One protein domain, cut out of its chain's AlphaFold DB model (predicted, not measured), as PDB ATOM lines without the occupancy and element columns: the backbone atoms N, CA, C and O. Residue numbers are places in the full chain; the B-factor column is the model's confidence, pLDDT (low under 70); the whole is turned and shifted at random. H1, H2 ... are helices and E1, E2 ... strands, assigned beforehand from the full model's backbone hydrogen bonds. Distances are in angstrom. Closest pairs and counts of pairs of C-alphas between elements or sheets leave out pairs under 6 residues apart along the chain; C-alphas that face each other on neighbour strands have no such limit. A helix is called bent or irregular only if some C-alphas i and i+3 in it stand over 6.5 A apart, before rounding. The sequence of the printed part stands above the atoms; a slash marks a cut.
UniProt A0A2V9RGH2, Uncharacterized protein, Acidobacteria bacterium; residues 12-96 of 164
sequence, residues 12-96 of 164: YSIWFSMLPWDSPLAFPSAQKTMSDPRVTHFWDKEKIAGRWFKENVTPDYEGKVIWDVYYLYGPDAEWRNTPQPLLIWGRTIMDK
ATOM      1  N   TYR A  12     -15.361  25.060 -42.999       95.75
ATOM      2  CA  TYR A  12     -15.285  25.112 -41.547       95.75
ATOM      3  C   TYR A  12     -14.319  24.033 -41.069       95.75
ATOM      4  O   TYR A  12     -14.592  22.845 -41.225       95.75
ATOM      5  N   SER A  13     -13.194  24.447 -40.490       96.56
ATOM      6  CA  SER A  13     -12.199  23.527 -39.937       96.56
ATOM      7  C   SER A  13     -12.291  23.541 -38.419       96.56
ATOM      8  O   SER A  13     -11.997  24.554 -37.780       96.56
ATOM      9  N   ILE A  14     -12.707  22.416 -37.841       96.88
ATOM     10  CA  ILE A  14     -12.924  22.263 -36.401       96.88
ATOM     11  C   ILE A  14     -11.795  21.409 -35.828       96.88
ATOM     12  O   ILE A  14     -11.597  20.270 -36.243       96.88
ATOM     13  N   TRP A  15     -11.054  21.974 -34.881       96.31
ATOM     14  CA  TRP A  15      -9.831  21.397 -34.329       96.31
ATOM     15  C   TRP A  15     -10.037  21.056 -32.864       96.31
ATOM     16  O   TRP A  15     -10.607  21.852 -32.117       96.31
ATOM     17  N   PHE A  16      -9.553  19.897 -32.439       96.00
ATOM     18  CA  PHE A  16      -9.640  19.463 -31.052       96.00
ATOM     19  C   PHE A  16      -8.585  18.410 -30.737       96.00
ATOM     20  O   PHE A  16      -8.088  17.737 -31.636       96.00
ATOM     21  N   SER A  17      -8.247  18.258 -29.454       94.94
ATOM     22  CA  SER A  17      -7.140  17.392 -29.051       94.94
ATOM     23  C   SER A  17      -7.460  15.907 -29.196       94.94
ATOM     24  O   SER A  17      -8.186  15.359 -28.365       94.94
ATOM     25  N   MET A  18      -6.900  15.231 -30.196       94.00
ATOM     26  CA  MET A  18      -7.021  13.777 -30.369       94.00
ATOM     27  C   MET A  18      -5.731  13.040 -30.041       94.00
ATOM     28  O   MET A  18      -5.787  11.946 -29.480       94.00
ATOM     29  N   LEU A  19      -4.590  13.659 -30.326       92.00
ATOM     30  CA  LEU A  19      -3.264  13.146 -30.024       92.00
ATOM     31  C   LEU A  19      -2.661  13.857 -28.800       92.00
ATOM     32  O   LEU A  19      -3.043  14.988 -28.498       92.00
ATOM     33  N   PRO A  20      -1.697  13.229 -28.093       88.75
ATOM     34  CA  PRO A  20      -1.097  13.788 -26.872       88.75
ATOM     35  C   PRO A  20      -0.505  15.198 -27.017       88.75
ATOM     36  O   PRO A  20      -0.416  15.933 -26.037       88.75
ATOM     37  N   TRP A  21      -0.098  15.571 -28.230       88.06
ATOM     38  CA  TRP A  21       0.567  16.841 -28.538       88.06
ATOM     39  C   TRP A  21      -0.403  17.925 -29.024       88.06
ATOM     40  O   TRP A  21      -0.016  19.087 -29.167       88.06
ATOM     41  N   ASP A  22      -1.665  17.565 -29.268       92.50
ATOM     42  CA  ASP A  22      -2.669  18.515 -29.714       92.50
ATOM     43  C   ASP A  22      -3.075  19.415 -28.555       92.50
ATOM     44  O   ASP A  22      -3.507  18.962 -27.490       92.50
ATOM     45  N   SER A  23      -3.004  20.722 -28.766       93.62
ATOM     46  CA  SER A  23      -3.333  21.691 -27.730       93.62
ATOM     47  C   SER A  23      -3.847  22.999 -28.327       93.62
ATOM     48  O   SER A  23      -3.531  23.318 -29.477       93.62
ATOM     49  N   PRO A  24      -4.557  23.821 -27.531       93.00
ATOM     50  CA  PRO A  24      -4.906  25.179 -27.939       93.00
ATOM     51  C   PRO A  24      -3.674  26.026 -28.301       93.00
ATOM     52  O   PRO A  24      -3.771  26.934 -29.116       93.00
ATOM     53  N   LEU A  25      -2.504  25.725 -27.722       94.56
ATOM     54  CA  LEU A  25      -1.250  26.416 -28.036       94.56
ATOM     55  C   LEU A  25      -0.726  26.066 -29.438       94.56
ATOM     56  O   LEU A  25      -0.106  26.906 -30.082       94.56
ATOM     57  N   ALA A  26      -0.993  24.851 -29.926       92.38
ATOM     58  CA  ALA A  26      -0.641  24.420 -31.279       92.38
ATOM     59  C   ALA A  26      -1.662  24.875 -32.340       92.38
ATOM     60  O   ALA A  26      -1.349  24.886 -33.533       92.38
ATOM     61  N   PHE A  27      -2.865  25.284 -31.921       93.38
ATOM     62  CA  PHE A  27      -3.954  25.672 -32.818       93.38
ATOM     63  C   PHE A  27      -3.573  26.776 -33.827       93.38
ATOM     64  O   PHE A  27      -3.843  26.574 -35.012       93.38
ATOM     65  N   PRO A  28      -2.857  27.863 -33.462       94.69
ATOM     66  CA  PRO A  28      -2.411  28.862 -34.440       94.69
ATOM     67  C   PRO A  28      -1.539  28.295 -35.566       94.69
ATOM     68  O   PRO A  28      -1.600  28.766 -36.701       94.69
ATOM     69  N   SER A  29      -0.724  27.277 -35.281       92.56
ATOM     70  CA  SER A  29       0.076  26.592 -36.300       92.56
ATOM     71  C   SER A  29      -0.791  25.691 -37.176       92.56
ATOM     72  O   SER A  29      -0.608  25.670 -38.390       92.56
ATOM     73  N   ALA A  30      -1.776  25.008 -36.590       88.38
ATOM     74  CA  ALA A  30      -2.736  24.197 -37.331       88.38
ATOM     75  C   ALA A  30      -3.553  25.042 -38.323       88.38
ATOM     76  O   ALA A  30      -3.727  24.643 -39.472       88.38
ATOM     77  N   GLN A  31      -3.956  26.261 -37.945       93.62
ATOM     78  CA  GLN A  31      -4.654  27.183 -38.849       93.62
ATOM     79  C   GLN A  31      -3.851  27.484 -40.124       93.62
ATOM     80  O   GLN A  31      -4.412  27.541 -41.214       93.62
ATOM     81  N   LYS A  32      -2.520  27.587 -40.019       93.44
ATOM     82  CA  LYS A  32      -1.642  27.859 -41.170       93.44
ATOM     83  C   LYS A  32      -1.611  26.727 -42.197       93.44
ATOM     84  O   LYS A  32      -1.240  26.981 -43.337       93.44
ATOM     85  N   THR A  33      -2.005  25.505 -41.826       89.06
ATOM     86  CA  THR A  33      -2.088  24.375 -42.772       89.06
ATOM     87  C   THR A  33      -3.243  24.519 -43.766       89.06
ATOM     88  O   THR A  33      -3.192  23.940 -44.848       89.06
ATOM     89  N   MET A  34      -4.261  25.325 -43.439       88.56
ATOM     90  CA  MET A  34      -5.391  25.647 -44.314       88.56
ATOM     91  C   MET A  34      -5.617  27.161 -44.338       88.56
ATOM     92  O   MET A  34      -6.610  27.661 -43.829       88.56
ATOM     93  N   SER A  35      -4.683  27.899 -44.934       91.69
ATOM     94  CA  SER A  35      -4.657  29.368 -44.918       91.69
ATOM     95  C   SER A  35      -5.595  30.060 -45.922       91.69
ATOM     96  O   SER A  35      -5.573  31.288 -46.019       91.69
ATOM     97  N   ASP A  36      -6.402  29.311 -46.683       91.12
ATOM     98  CA  ASP A  36      -7.346  29.902 -47.639       91.12
ATOM     99  C   ASP A  36      -8.365  30.785 -46.886       91.12
ATOM    100  O   ASP A  36      -8.949  30.334 -45.899       91.12
ATOM    101  N   PRO A  37      -8.619  32.030 -47.332       91.19
ATOM    102  CA  PRO A  37      -9.480  32.978 -46.617       91.19
ATOM    103  C   PRO A  37     -10.940  32.524 -46.490       91.19
ATOM    104  O   PRO A  37     -11.693  33.094 -45.703       91.19
ATOM    105  N   ARG A  38     -11.362  31.506 -47.250       93.56
ATOM    106  CA  ARG A  38     -12.692  30.893 -47.131       93.56
ATOM    107  C   ARG A  38     -12.790  29.899 -45.973       93.56
ATOM    108  O   ARG A  38     -13.875  29.375 -45.727       93.56
ATOM    109  N   VAL A  39     -11.690  29.610 -45.278       95.56
ATOM    110  CA  VAL A  39     -11.662  28.687 -44.142       95.56
ATOM    111  C   VAL A  39     -11.905  29.461 -42.852       95.56
ATOM    112  O   VAL A  39     -11.133  30.332 -42.460       95.56
ATOM    113  N   THR A  40     -12.985  29.122 -42.154       96.94
ATOM    114  CA  THR A  40     -13.214  29.567 -40.777       96.94
ATOM    115  C   THR A  40     -12.796  28.458 -39.825       96.94
ATOM    116  O   THR A  40     -13.258  27.321 -39.931       96.94
ATOM    117  N   HIS A  41     -11.900  28.787 -38.898       97.19
ATOM    118  CA  HIS A  41     -11.335  27.825 -37.958       97.19
ATOM    119  C   HIS A  41     -11.987  27.946 -36.583       97.19
ATOM    120  O   HIS A  41     -12.129  29.049 -36.061       97.19
ATOM    121  N   PHE A  42     -12.279  26.804 -35.962       97.06
ATOM    122  CA  PHE A  42     -12.796  26.727 -34.599       97.06
ATOM    123  C   PHE A  42     -11.945  25.796 -33.745       97.06
ATOM    124  O   PHE A  42     -11.570  24.711 -34.186       97.06
ATOM    125  N   TRP A  43     -11.689  26.204 -32.506       96.94
ATOM    126  CA  TRP A  43     -11.155  25.313 -31.485       96.94
ATOM    127  C   TRP A  43     -12.303  24.733 -30.659       96.94
ATOM    128  O   TRP A  43     -13.003  25.464 -29.960       96.94
ATOM    129  N   ASP A  44     -12.476  23.418 -30.714       97.12
ATOM    130  CA  ASP A  44     -13.515  22.675 -30.006       97.12
ATOM    131  C   ASP A  44     -12.891  21.874 -28.858       97.12
ATOM    132  O   ASP A  44     -12.708  20.661 -28.921       97.12
ATOM    133  N   LYS A  45     -12.545  22.566 -27.768       95.38
ATOM    134  CA  LYS A  45     -11.921  21.944 -26.584       95.38
ATOM    135  C   LYS A  45     -12.685  20.707 -26.105       95.38
ATOM    136  O   LYS A  45     -12.084  19.749 -25.621       95.38
ATOM    137  N   GLU A  46     -14.005  20.756 -26.208       96.62
ATOM    138  CA  GLU A  46     -14.880  19.730 -25.681       96.62
ATOM    139  C   GLU A  46     -15.100  18.582 -26.661       96.62
ATOM    140  O   GLU A  46     -15.551  17.539 -26.207       96.62
ATOM    141  N   LYS A  47     -14.730  18.690 -27.943       97.31
ATOM    142  CA  LYS A  47     -15.016  17.706 -29.009       97.31
ATOM    143  C   LYS A  47     -16.518  17.535 -29.275       97.31
ATOM    144  O   LYS A  47     -16.976  16.424 -29.557       97.31
ATOM    145  N   ILE A  48     -17.288  18.613 -29.128       97.50
ATOM    146  CA  ILE A  48     -18.731  18.653 -29.395       97.50
ATOM    147  C   ILE A  48     -19.012  18.213 -30.833       97.50
ATOM    148  O   ILE A  48     -19.814  17.305 -31.043       97.50
ATOM    149  N   ALA A  49     -18.313  18.787 -31.813       96.12
ATOM    150  CA  ALA A  49     -18.536  18.486 -33.223       96.12
ATOM    151  C   ALA A  49     -18.190  17.029 -33.548       96.12
ATOM    152  O   ALA A  49     -18.988  16.320 -34.156       96.12
ATOM    153  N   GLY A  50     -17.026  16.551 -33.095       97.19
ATOM    154  CA  GLY A  50     -16.588  15.177 -33.348       97.19
ATOM    155  C   GLY A  50     -17.497  14.116 -32.713       97.19
ATOM    156  O   GLY A  50     -17.677  13.042 -33.282       97.19
ATOM    157  N   ARG A  51     -18.120  14.388 -31.558       98.00
ATOM    158  CA  ARG A  51     -19.160  13.496 -31.008       98.00
ATOM    159  C   ARG A  51     -20.451  13.576 -31.808       98.00
ATOM    160  O   ARG A  51     -20.991  12.545 -32.196       98.00
ATOM    161  N   TRP A  52     -20.899  14.790 -32.107       96.62
ATOM    162  CA  TRP A  52     -22.146  15.012 -32.823       96.62
ATOM    163  C   TRP A  52     -22.141  14.338 -34.206       96.62
ATOM    164  O   TRP A  52     -23.073  13.610 -34.536       96.62
ATOM    165  N   PHE A  53     -21.064  14.490 -34.985       96.44
ATOM    166  CA  PHE A  53     -20.933  13.855 -36.303       96.44
ATOM    167  C   PHE A  53     -20.832  12.330 -36.231       96.44
ATOM    168  O   PHE A  53     -21.374  11.632 -37.093       96.44
ATOM    169  N   LYS A  54     -20.178  11.803 -35.192       96.38
ATOM    170  CA  LYS A  54     -20.155  10.364 -34.921       96.38
ATOM    171  C   LYS A  54     -21.567   9.840 -34.683       96.38
ATOM    172  O   LYS A  54     -21.932   8.800 -35.204       96.38
ATOM    173  N   GLU A  55     -22.366  10.540 -33.888       96.12
ATOM    174  CA  GLU A  55     -23.708  10.084 -33.512       96.12
ATOM    175  C   GLU A  55     -24.731  10.237 -34.642       96.12
ATOM    176  O   GLU A  55     -25.565   9.355 -34.827       96.12
ATOM    177  N   ASN A  56     -24.664  11.331 -35.404       94.75
ATOM    178  CA  ASN A  56     -25.745  11.737 -36.309       94.75
ATOM    179  C   ASN A  56     -25.453  11.491 -37.795       94.75
ATOM    180  O   ASN A  56     -26.379  11.536 -38.603       94.75
ATOM    181  N   VAL A  57     -24.188  11.270 -38.171       93.75
ATOM    182  CA  VAL A  57     -23.778  11.113 -39.580       93.75
ATOM    183  C   VAL A  57     -22.995   9.825 -39.814       93.75
ATOM    184  O   VAL A  57     -23.155   9.195 -40.852       93.75
ATOM    185  N   THR A  58     -22.172   9.407 -38.851       94.06
ATOM    186  CA  THR A  58     -21.280   8.241 -38.982       94.06
ATOM    187  C   THR A  58     -21.428   7.262 -37.808       94.06
ATOM    188  O   THR A  58     -20.440   6.950 -37.140       94.06
ATOM    189  N   PRO A  59     -22.649   6.758 -37.531       94.00
ATOM    190  CA  PRO A  59     -22.921   5.934 -36.349       94.00
ATOM    191  C   PRO A  59     -22.109   4.633 -36.311       94.00
ATOM    192  O   PRO A  59     -21.783   4.163 -35.220       94.00
ATOM    193  N   ASP A  60     -21.732   4.113 -37.481       93.50
ATOM    194  CA  ASP A  60     -20.938   2.889 -37.644       93.50
ATOM    195  C   ASP A  60     -19.444   3.088 -37.331       93.50
ATOM    196  O   ASP A  60     -18.674   2.129 -37.297       93.50
ATOM    197  N   TYR A  61     -18.996   4.327 -37.095       94.56
ATOM    198  CA  TYR A  61     -17.634   4.586 -36.650       94.56
ATOM    199  C   TYR A  61     -17.433   4.087 -35.210       94.56
ATOM    200  O   TYR A  61     -18.077   4.558 -34.271       94.56
ATOM    201  N   GLU A  62     -16.486   3.164 -35.029       93.44
ATOM    202  CA  GLU A  62     -16.223   2.499 -33.743       93.44
ATOM    203  C   GLU A  62     -15.697   3.446 -32.648       93.44
ATOM    204  O   GLU A  62     -15.839   3.182 -31.451       93.44
ATOM    205  N   GLY A  63     -15.079   4.568 -33.029       93.94
ATOM    206  CA  GLY A  63     -14.549   5.538 -32.076       93.94
ATOM    207  C   GLY A  63     -15.640   6.383 -31.413       93.94
ATOM    208  O   GLY A  63     -16.696   6.653 -31.976       93.94
ATOM    209  N   LYS A  64     -15.366   6.880 -30.198       95.88
ATOM    210  CA  LYS A  64     -16.302   7.762 -29.464       95.88
ATOM    211  C   LYS A  64     -16.400   9.179 -30.042       95.88
ATOM    212  O   LYS A  64     -17.364   9.883 -29.773       95.88
ATOM    213  N   VAL A  65     -15.373   9.615 -30.767       97.62
ATOM    214  CA  VAL A  65     -15.267  10.948 -31.372       97.62
ATOM    215  C   VAL A  65     -14.699  10.745 -32.763       97.62
ATOM    216  O   VAL A  65     -13.577  10.249 -32.866       97.62
ATOM    217  N   ILE A  66     -15.442  11.104 -33.811       97.44
ATOM    218  CA  ILE A  66     -14.890  11.065 -35.165       97.44
ATOM    219  C   ILE A  66     -13.960  12.255 -35.377       97.44
ATOM    220  O   ILE A  66     -14.234  13.368 -34.934       97.44
ATOM    221  N   TRP A  67     -12.833  11.994 -36.024       96.19
ATOM    222  CA  TRP A  67     -11.767  12.946 -36.299       96.19
ATOM    223  C   TRP A  67     -11.058  12.535 -37.587       96.19
ATOM    224  O   TRP A  67     -11.276  11.419 -38.073       96.19
ATOM    225  N   ASP A  68     -10.239  13.442 -38.127       94.62
ATOM    226  CA  ASP A  68      -9.575  13.256 -39.424       94.62
ATOM    227  C   ASP A  68     -10.587  12.865 -40.516       94.62
ATOM    228  O   ASP A  68     -10.494  11.837 -41.186       94.62
ATOM    229  N   VAL A  69     -11.642  13.676 -40.602       96.31
ATOM    230  CA  VAL A  69     -12.814  13.449 -41.444       96.31
ATOM    231  C   VAL A  69     -13.233  14.757 -42.106       96.31
ATOM    232  O   VAL A  69     -13.126  15.824 -41.501       96.31
ATOM    233  N   TYR A  70     -13.746  14.675 -43.329       96.38
ATOM    234  CA  TYR A  70     -14.440  15.783 -43.983       96.38
ATOM    235  C   TYR A  70     -15.882  15.397 -44.316       96.38
ATOM    236  O   TYR A  70     -16.192  14.222 -44.518       96.38
ATOM    237  N   TYR A  71     -16.732  16.414 -44.434       96.44
ATOM    238  CA  TYR A  71     -18.108  16.305 -44.908       96.44
ATOM    239  C   TYR A  71     -18.338  17.391 -45.956       96.44
ATOM    240  O   TYR A  71     -18.150  18.573 -45.665       96.44
ATOM    241  N   LEU A  72     -18.712  16.999 -47.173       95.75
ATOM    242  CA  LEU A  72     -19.034  17.921 -48.254       95.75
ATOM    243  C   LEU A  72     -20.543  17.946 -48.467       95.75
ATOM    244  O   LEU A  72     -21.154  16.934 -48.807       95.75
ATOM    245  N   TYR A  73     -21.126  19.123 -48.300       94.88
ATOM    246  CA  TYR A  73     -22.552  19.357 -48.472       94.88
ATOM    247  C   TYR A  73     -22.834  20.100 -49.776       94.88
ATOM    248  O   TYR A  73     -22.004  20.880 -50.252       94.88
ATOM    249  N   GLY A  74     -24.011  19.849 -50.348       91.94
ATOM    250  CA  GLY A  74     -24.474  20.549 -51.541       91.94
ATOM    251  C   GLY A  74     -24.815  22.019 -51.273       91.94
ATOM    252  O   GLY A  74     -24.988  22.417 -50.121       91.94
ATOM    253  N   PRO A  75     -24.944  22.843 -52.330       88.94
ATOM    254  CA  PRO A  75     -25.289  24.262 -52.196       88.94
ATOM    255  C   PRO A  75     -26.668  24.498 -51.560       88.94
ATOM    256  O   PRO A  75     -26.879  25.546 -50.959       88.94
ATOM    257  N   ASP A  76     -27.566  23.519 -51.656       89.94
ATOM    258  CA  ASP A  76     -28.924  23.577 -51.106       89.94
ATOM    259  C   ASP A  76     -29.016  22.926 -49.714       89.94
ATOM    260  O   ASP A  76     -30.100  22.561 -49.263       89.94
ATOM    261  N   ALA A  77     -27.876  22.720 -49.041       92.38
ATOM    262  CA  ALA A  77     -27.859  22.037 -47.760       92.38
ATOM    263  C   ALA A  77     -28.453  22.871 -46.622       92.38
ATOM    264  O   ALA A  77     -27.993  23.976 -46.326       92.38
ATOM    265  N   GLU A  78     -29.435  22.299 -45.926       92.00
ATOM    266  CA  GLU A  78     -30.099  22.942 -44.794       92.00
ATOM    267  C   GLU A  78     -29.561  22.438 -43.453       92.00
ATOM    268  O   GLU A  78     -29.644  21.253 -43.128       92.00
ATOM    269  N   TRP A  79     -29.074  23.357 -42.621       86.75
ATOM    270  CA  TRP A  79     -28.527  23.067 -41.294       86.75
ATOM    271  C   TRP A  79     -29.628  23.075 -40.227       86.75
ATOM    272  O   TRP A  79     -29.706  23.985 -39.405       86.75
ATOM    273  N   ARG A  80     -30.522  22.076 -40.280       85.56
ATOM    274  CA  ARG A  80     -31.546  21.840 -39.243       85.56
ATOM    275  C   ARG A  80     -31.010  20.888 -38.171       85.56
ATOM    276  O   ARG A  80     -30.166  21.276 -37.377       85.56
ATOM    277  N   ASN A  81     -31.482  19.640 -38.170       84.25
ATOM    278  CA  ASN A  81     -31.008  18.610 -37.250       84.25
ATOM    279  C   ASN A  81     -29.730  17.980 -37.806       84.25
ATOM    280  O   ASN A  81     -28.658  18.252 -37.291       84.25
ATOM    281  N   THR A  82     -29.830  17.238 -38.911       89.25
ATOM    282  CA  THR A  82     -28.674  16.709 -39.648       89.25
ATOM    283  C   THR A  82     -28.594  17.405 -41.003       89.25
ATOM    284  O   THR A  82     -29.582  17.341 -41.738       89.25
ATOM    285  N   PRO A  83     -27.476  18.071 -41.355       87.75
ATOM    286  CA  PRO A  83     -27.389  18.799 -42.613       87.75
ATOM    287  C   PRO A  83     -27.539  17.865 -43.816       87.75
ATOM    288  O   PRO A  83     -26.926  16.800 -43.862       87.75
ATOM    289  N   GLN A  84     -28.376  18.253 -44.777       90.25
ATOM    290  CA  GLN A  84     -28.643  17.496 -46.003       90.25
ATOM    291  C   GLN A  84     -28.928  18.460 -47.165       90.25
ATOM    292  O   GLN A  84     -29.566  19.481 -46.907       90.25
ATOM    293  N   PRO A  85     -28.513  18.147 -48.412       91.75
ATOM    294  CA  PRO A  85     -27.894  16.884 -48.813       91.75
ATOM    295  C   PRO A  85     -26.392  16.829 -48.493       91.75
ATOM    296  O   PRO A  85     -25.618  17.707 -48.888       91.75
ATOM    297  N   LEU A  86     -25.981  15.767 -47.796       94.19
ATOM    298  CA  LEU A  86     -24.582  15.354 -47.714       94.19
ATOM    299  C   LEU A  86     -24.212  14.699 -49.046       94.19
ATOM    300  O   LEU A  86     -24.805  13.690 -49.416       94.19
ATOM    301  N   LEU A  87     -23.252  15.275 -49.766       94.62
ATOM    302  CA  LEU A  87     -22.813  14.739 -51.055       94.62
ATOM    303  C   LEU A  87     -21.858  13.572 -50.847       94.62
ATOM    304  O   LEU A  87     -22.108  12.468 -51.319       94.62
ATOM    305  N   ILE A  88     -20.779  13.824 -50.108       95.12
ATOM    306  CA  ILE A  88     -19.757  12.834 -49.776       95.12
ATOM    307  C   ILE A  88     -19.150  13.148 -48.410       95.12
ATOM    308  O   ILE A  88     -19.152  14.290 -47.942       95.12
ATOM    309  N   TRP A  89     -18.576  12.131 -47.787       95.56
ATOM    310  CA  TRP A  89     -17.741  12.269 -46.603       95.56
ATOM    311  C   TRP A  89     -16.633  11.222 -46.652       95.56
ATOM    312  O   TRP A  89     -16.743  10.220 -47.360       95.56
ATOM    313  N   GLY A  90     -15.559  11.431 -45.899       94.81
ATOM    314  CA  GLY A  90     -14.481  10.451 -45.873       94.81
ATOM    315  C   GLY A  90     -13.430  10.699 -44.807       94.81
ATOM    316  O   GLY A  90     -13.278  11.811 -44.301       94.81
ATOM    317  N   ARG A  91     -12.708   9.624 -44.483       94.06
ATOM    318  CA  ARG A  91     -11.571   9.582 -43.559       94.06
ATOM    319  C   ARG A  91     -10.548   8.527 -44.018       94.06
ATOM    320  O   ARG A  91     -10.964   7.502 -44.552       94.06
ATOM    321  N   THR A  92      -9.245   8.700 -43.801       92.44
ATOM    322  CA  THR A  92      -8.579   9.946 -43.365       92.44
ATOM    323  C   THR A  92      -8.710  11.037 -44.432       92.44
ATOM    324  O   THR A  92      -8.962  10.728 -45.600       92.44
ATOM    325  N   ILE A  93      -8.570  12.317 -44.076       88.19
ATOM    326  CA  ILE A  93      -8.646  13.403 -45.074       88.19
ATOM    327  C   ILE A  93      -7.543  13.233 -46.127       88.19
ATOM    328  O   ILE A  93      -7.788  13.457 -47.311       88.19
ATOM    329  N   MET A  94      -6.355  12.790 -45.706       87.25
ATOM    330  CA  MET A  94      -5.218  12.556 -46.599       87.25
ATOM    331  C   MET A  94      -5.506  11.458 -47.626       87.25
ATOM    332  O   MET A  94      -5.313  11.682 -48.820       87.25
ATOM    333  N   ASP A  95      -6.049  10.317 -47.195       90.88
ATOM    334  CA  ASP A  95      -6.370   9.204 -48.104       90.88
ATOM    335  C   ASP A  95      -7.499   9.560 -49.079       90.88
ATOM    336  O   ASP A  95      -7.612   8.998 -50.170       90.88
ATOM    337  N   LYS A  96      -8.359  10.502 -48.686       93.19
ATOM    338  CA  LYS A  96      -9.562  10.882 -49.426       93.19
ATOM    339  C   LYS A  96      -9.451  12.212 -50.167       93.19
ATOM    340  O   LYS A  96     -10.424  12.649 -50.784       93.19
TER     341      LYS A  96
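Overview. This is residues 12 to 96 of the 164 residues of an uncharacterized protein of Acidobacteria bacterium (UniProt A0A2V9RGH2). A bent antiparallel hairpin, E3 and E4, makes one side of this domain, and a parallel pair of strands, E1 and E2, with the short helix H1 over one face of the pair, makes the other. H2 comes near E1, and H3 ends the printed part near where E3 begins. The 85 printed residues hold, in order, E1 H1 E2 H2 E3 E4 H3, a mixed class of helices and strands. The whole is compact, with a radius of gyration of the C-alphas of 13.3 A, and rounded, spanning 35 by 32 by 26 A.

Along the chain. E3, residues 70 to 78, begins at C-alpha 70 (-14.440, 15.783, -43.983), spans 17.2 A and bends by 105 degrees at residue 75. E4, residues 84 to 90, spans 15.8 A. E1 is residues 12 to 15, from C-alpha 12 (-15.285, 25.112, -41.547), and E2 residues 39 to 43, 13.1 A. H1 is residues 27 to 32, H2 residues 48 to 56, 12.0 A, and H3 residues 93 to 96, ending at C-alpha 96 (-9.562, 10.882, -49.426).

Arrangement. E3 and E4 form an antiparallel hairpin at 166 degrees, with N 72 and O 88 2.9 A apart, within hydrogen-bond range. The closest C-alphas of E3 and H3 are those of Tyr 70 and Ile 93, 6.4 A apart. E1 and E3 are apart. E1 and E2 are parallel at 28 degrees, with N 13 and O 40 at 2.9 A. E1, H1 and E2 form a strand-helix-strand unit, two parallel neighbour strands with a helix between them in the chain; its crossover is right-handed. The closest C-alphas of H1 and E2, Gln 31 and His 41, are 6.8 A apart; those of E1 and H2, Ile 14 and Ala 49, 7.5 A. In H2 every O i to N i+4 pair is within hydrogen-bond range, in H1 1 of 2; H3 is too short for such a pair.

Size, cuts and confidence. The C-alphas of Pro 20 and Asp 76, the two farthest apart, are 38.2 A apart. The printed part has no cut. The links E1 to H1 and H2 to E3 are long. Mean pLDDT of the printed part is 93.6, and no printed residue is under 70.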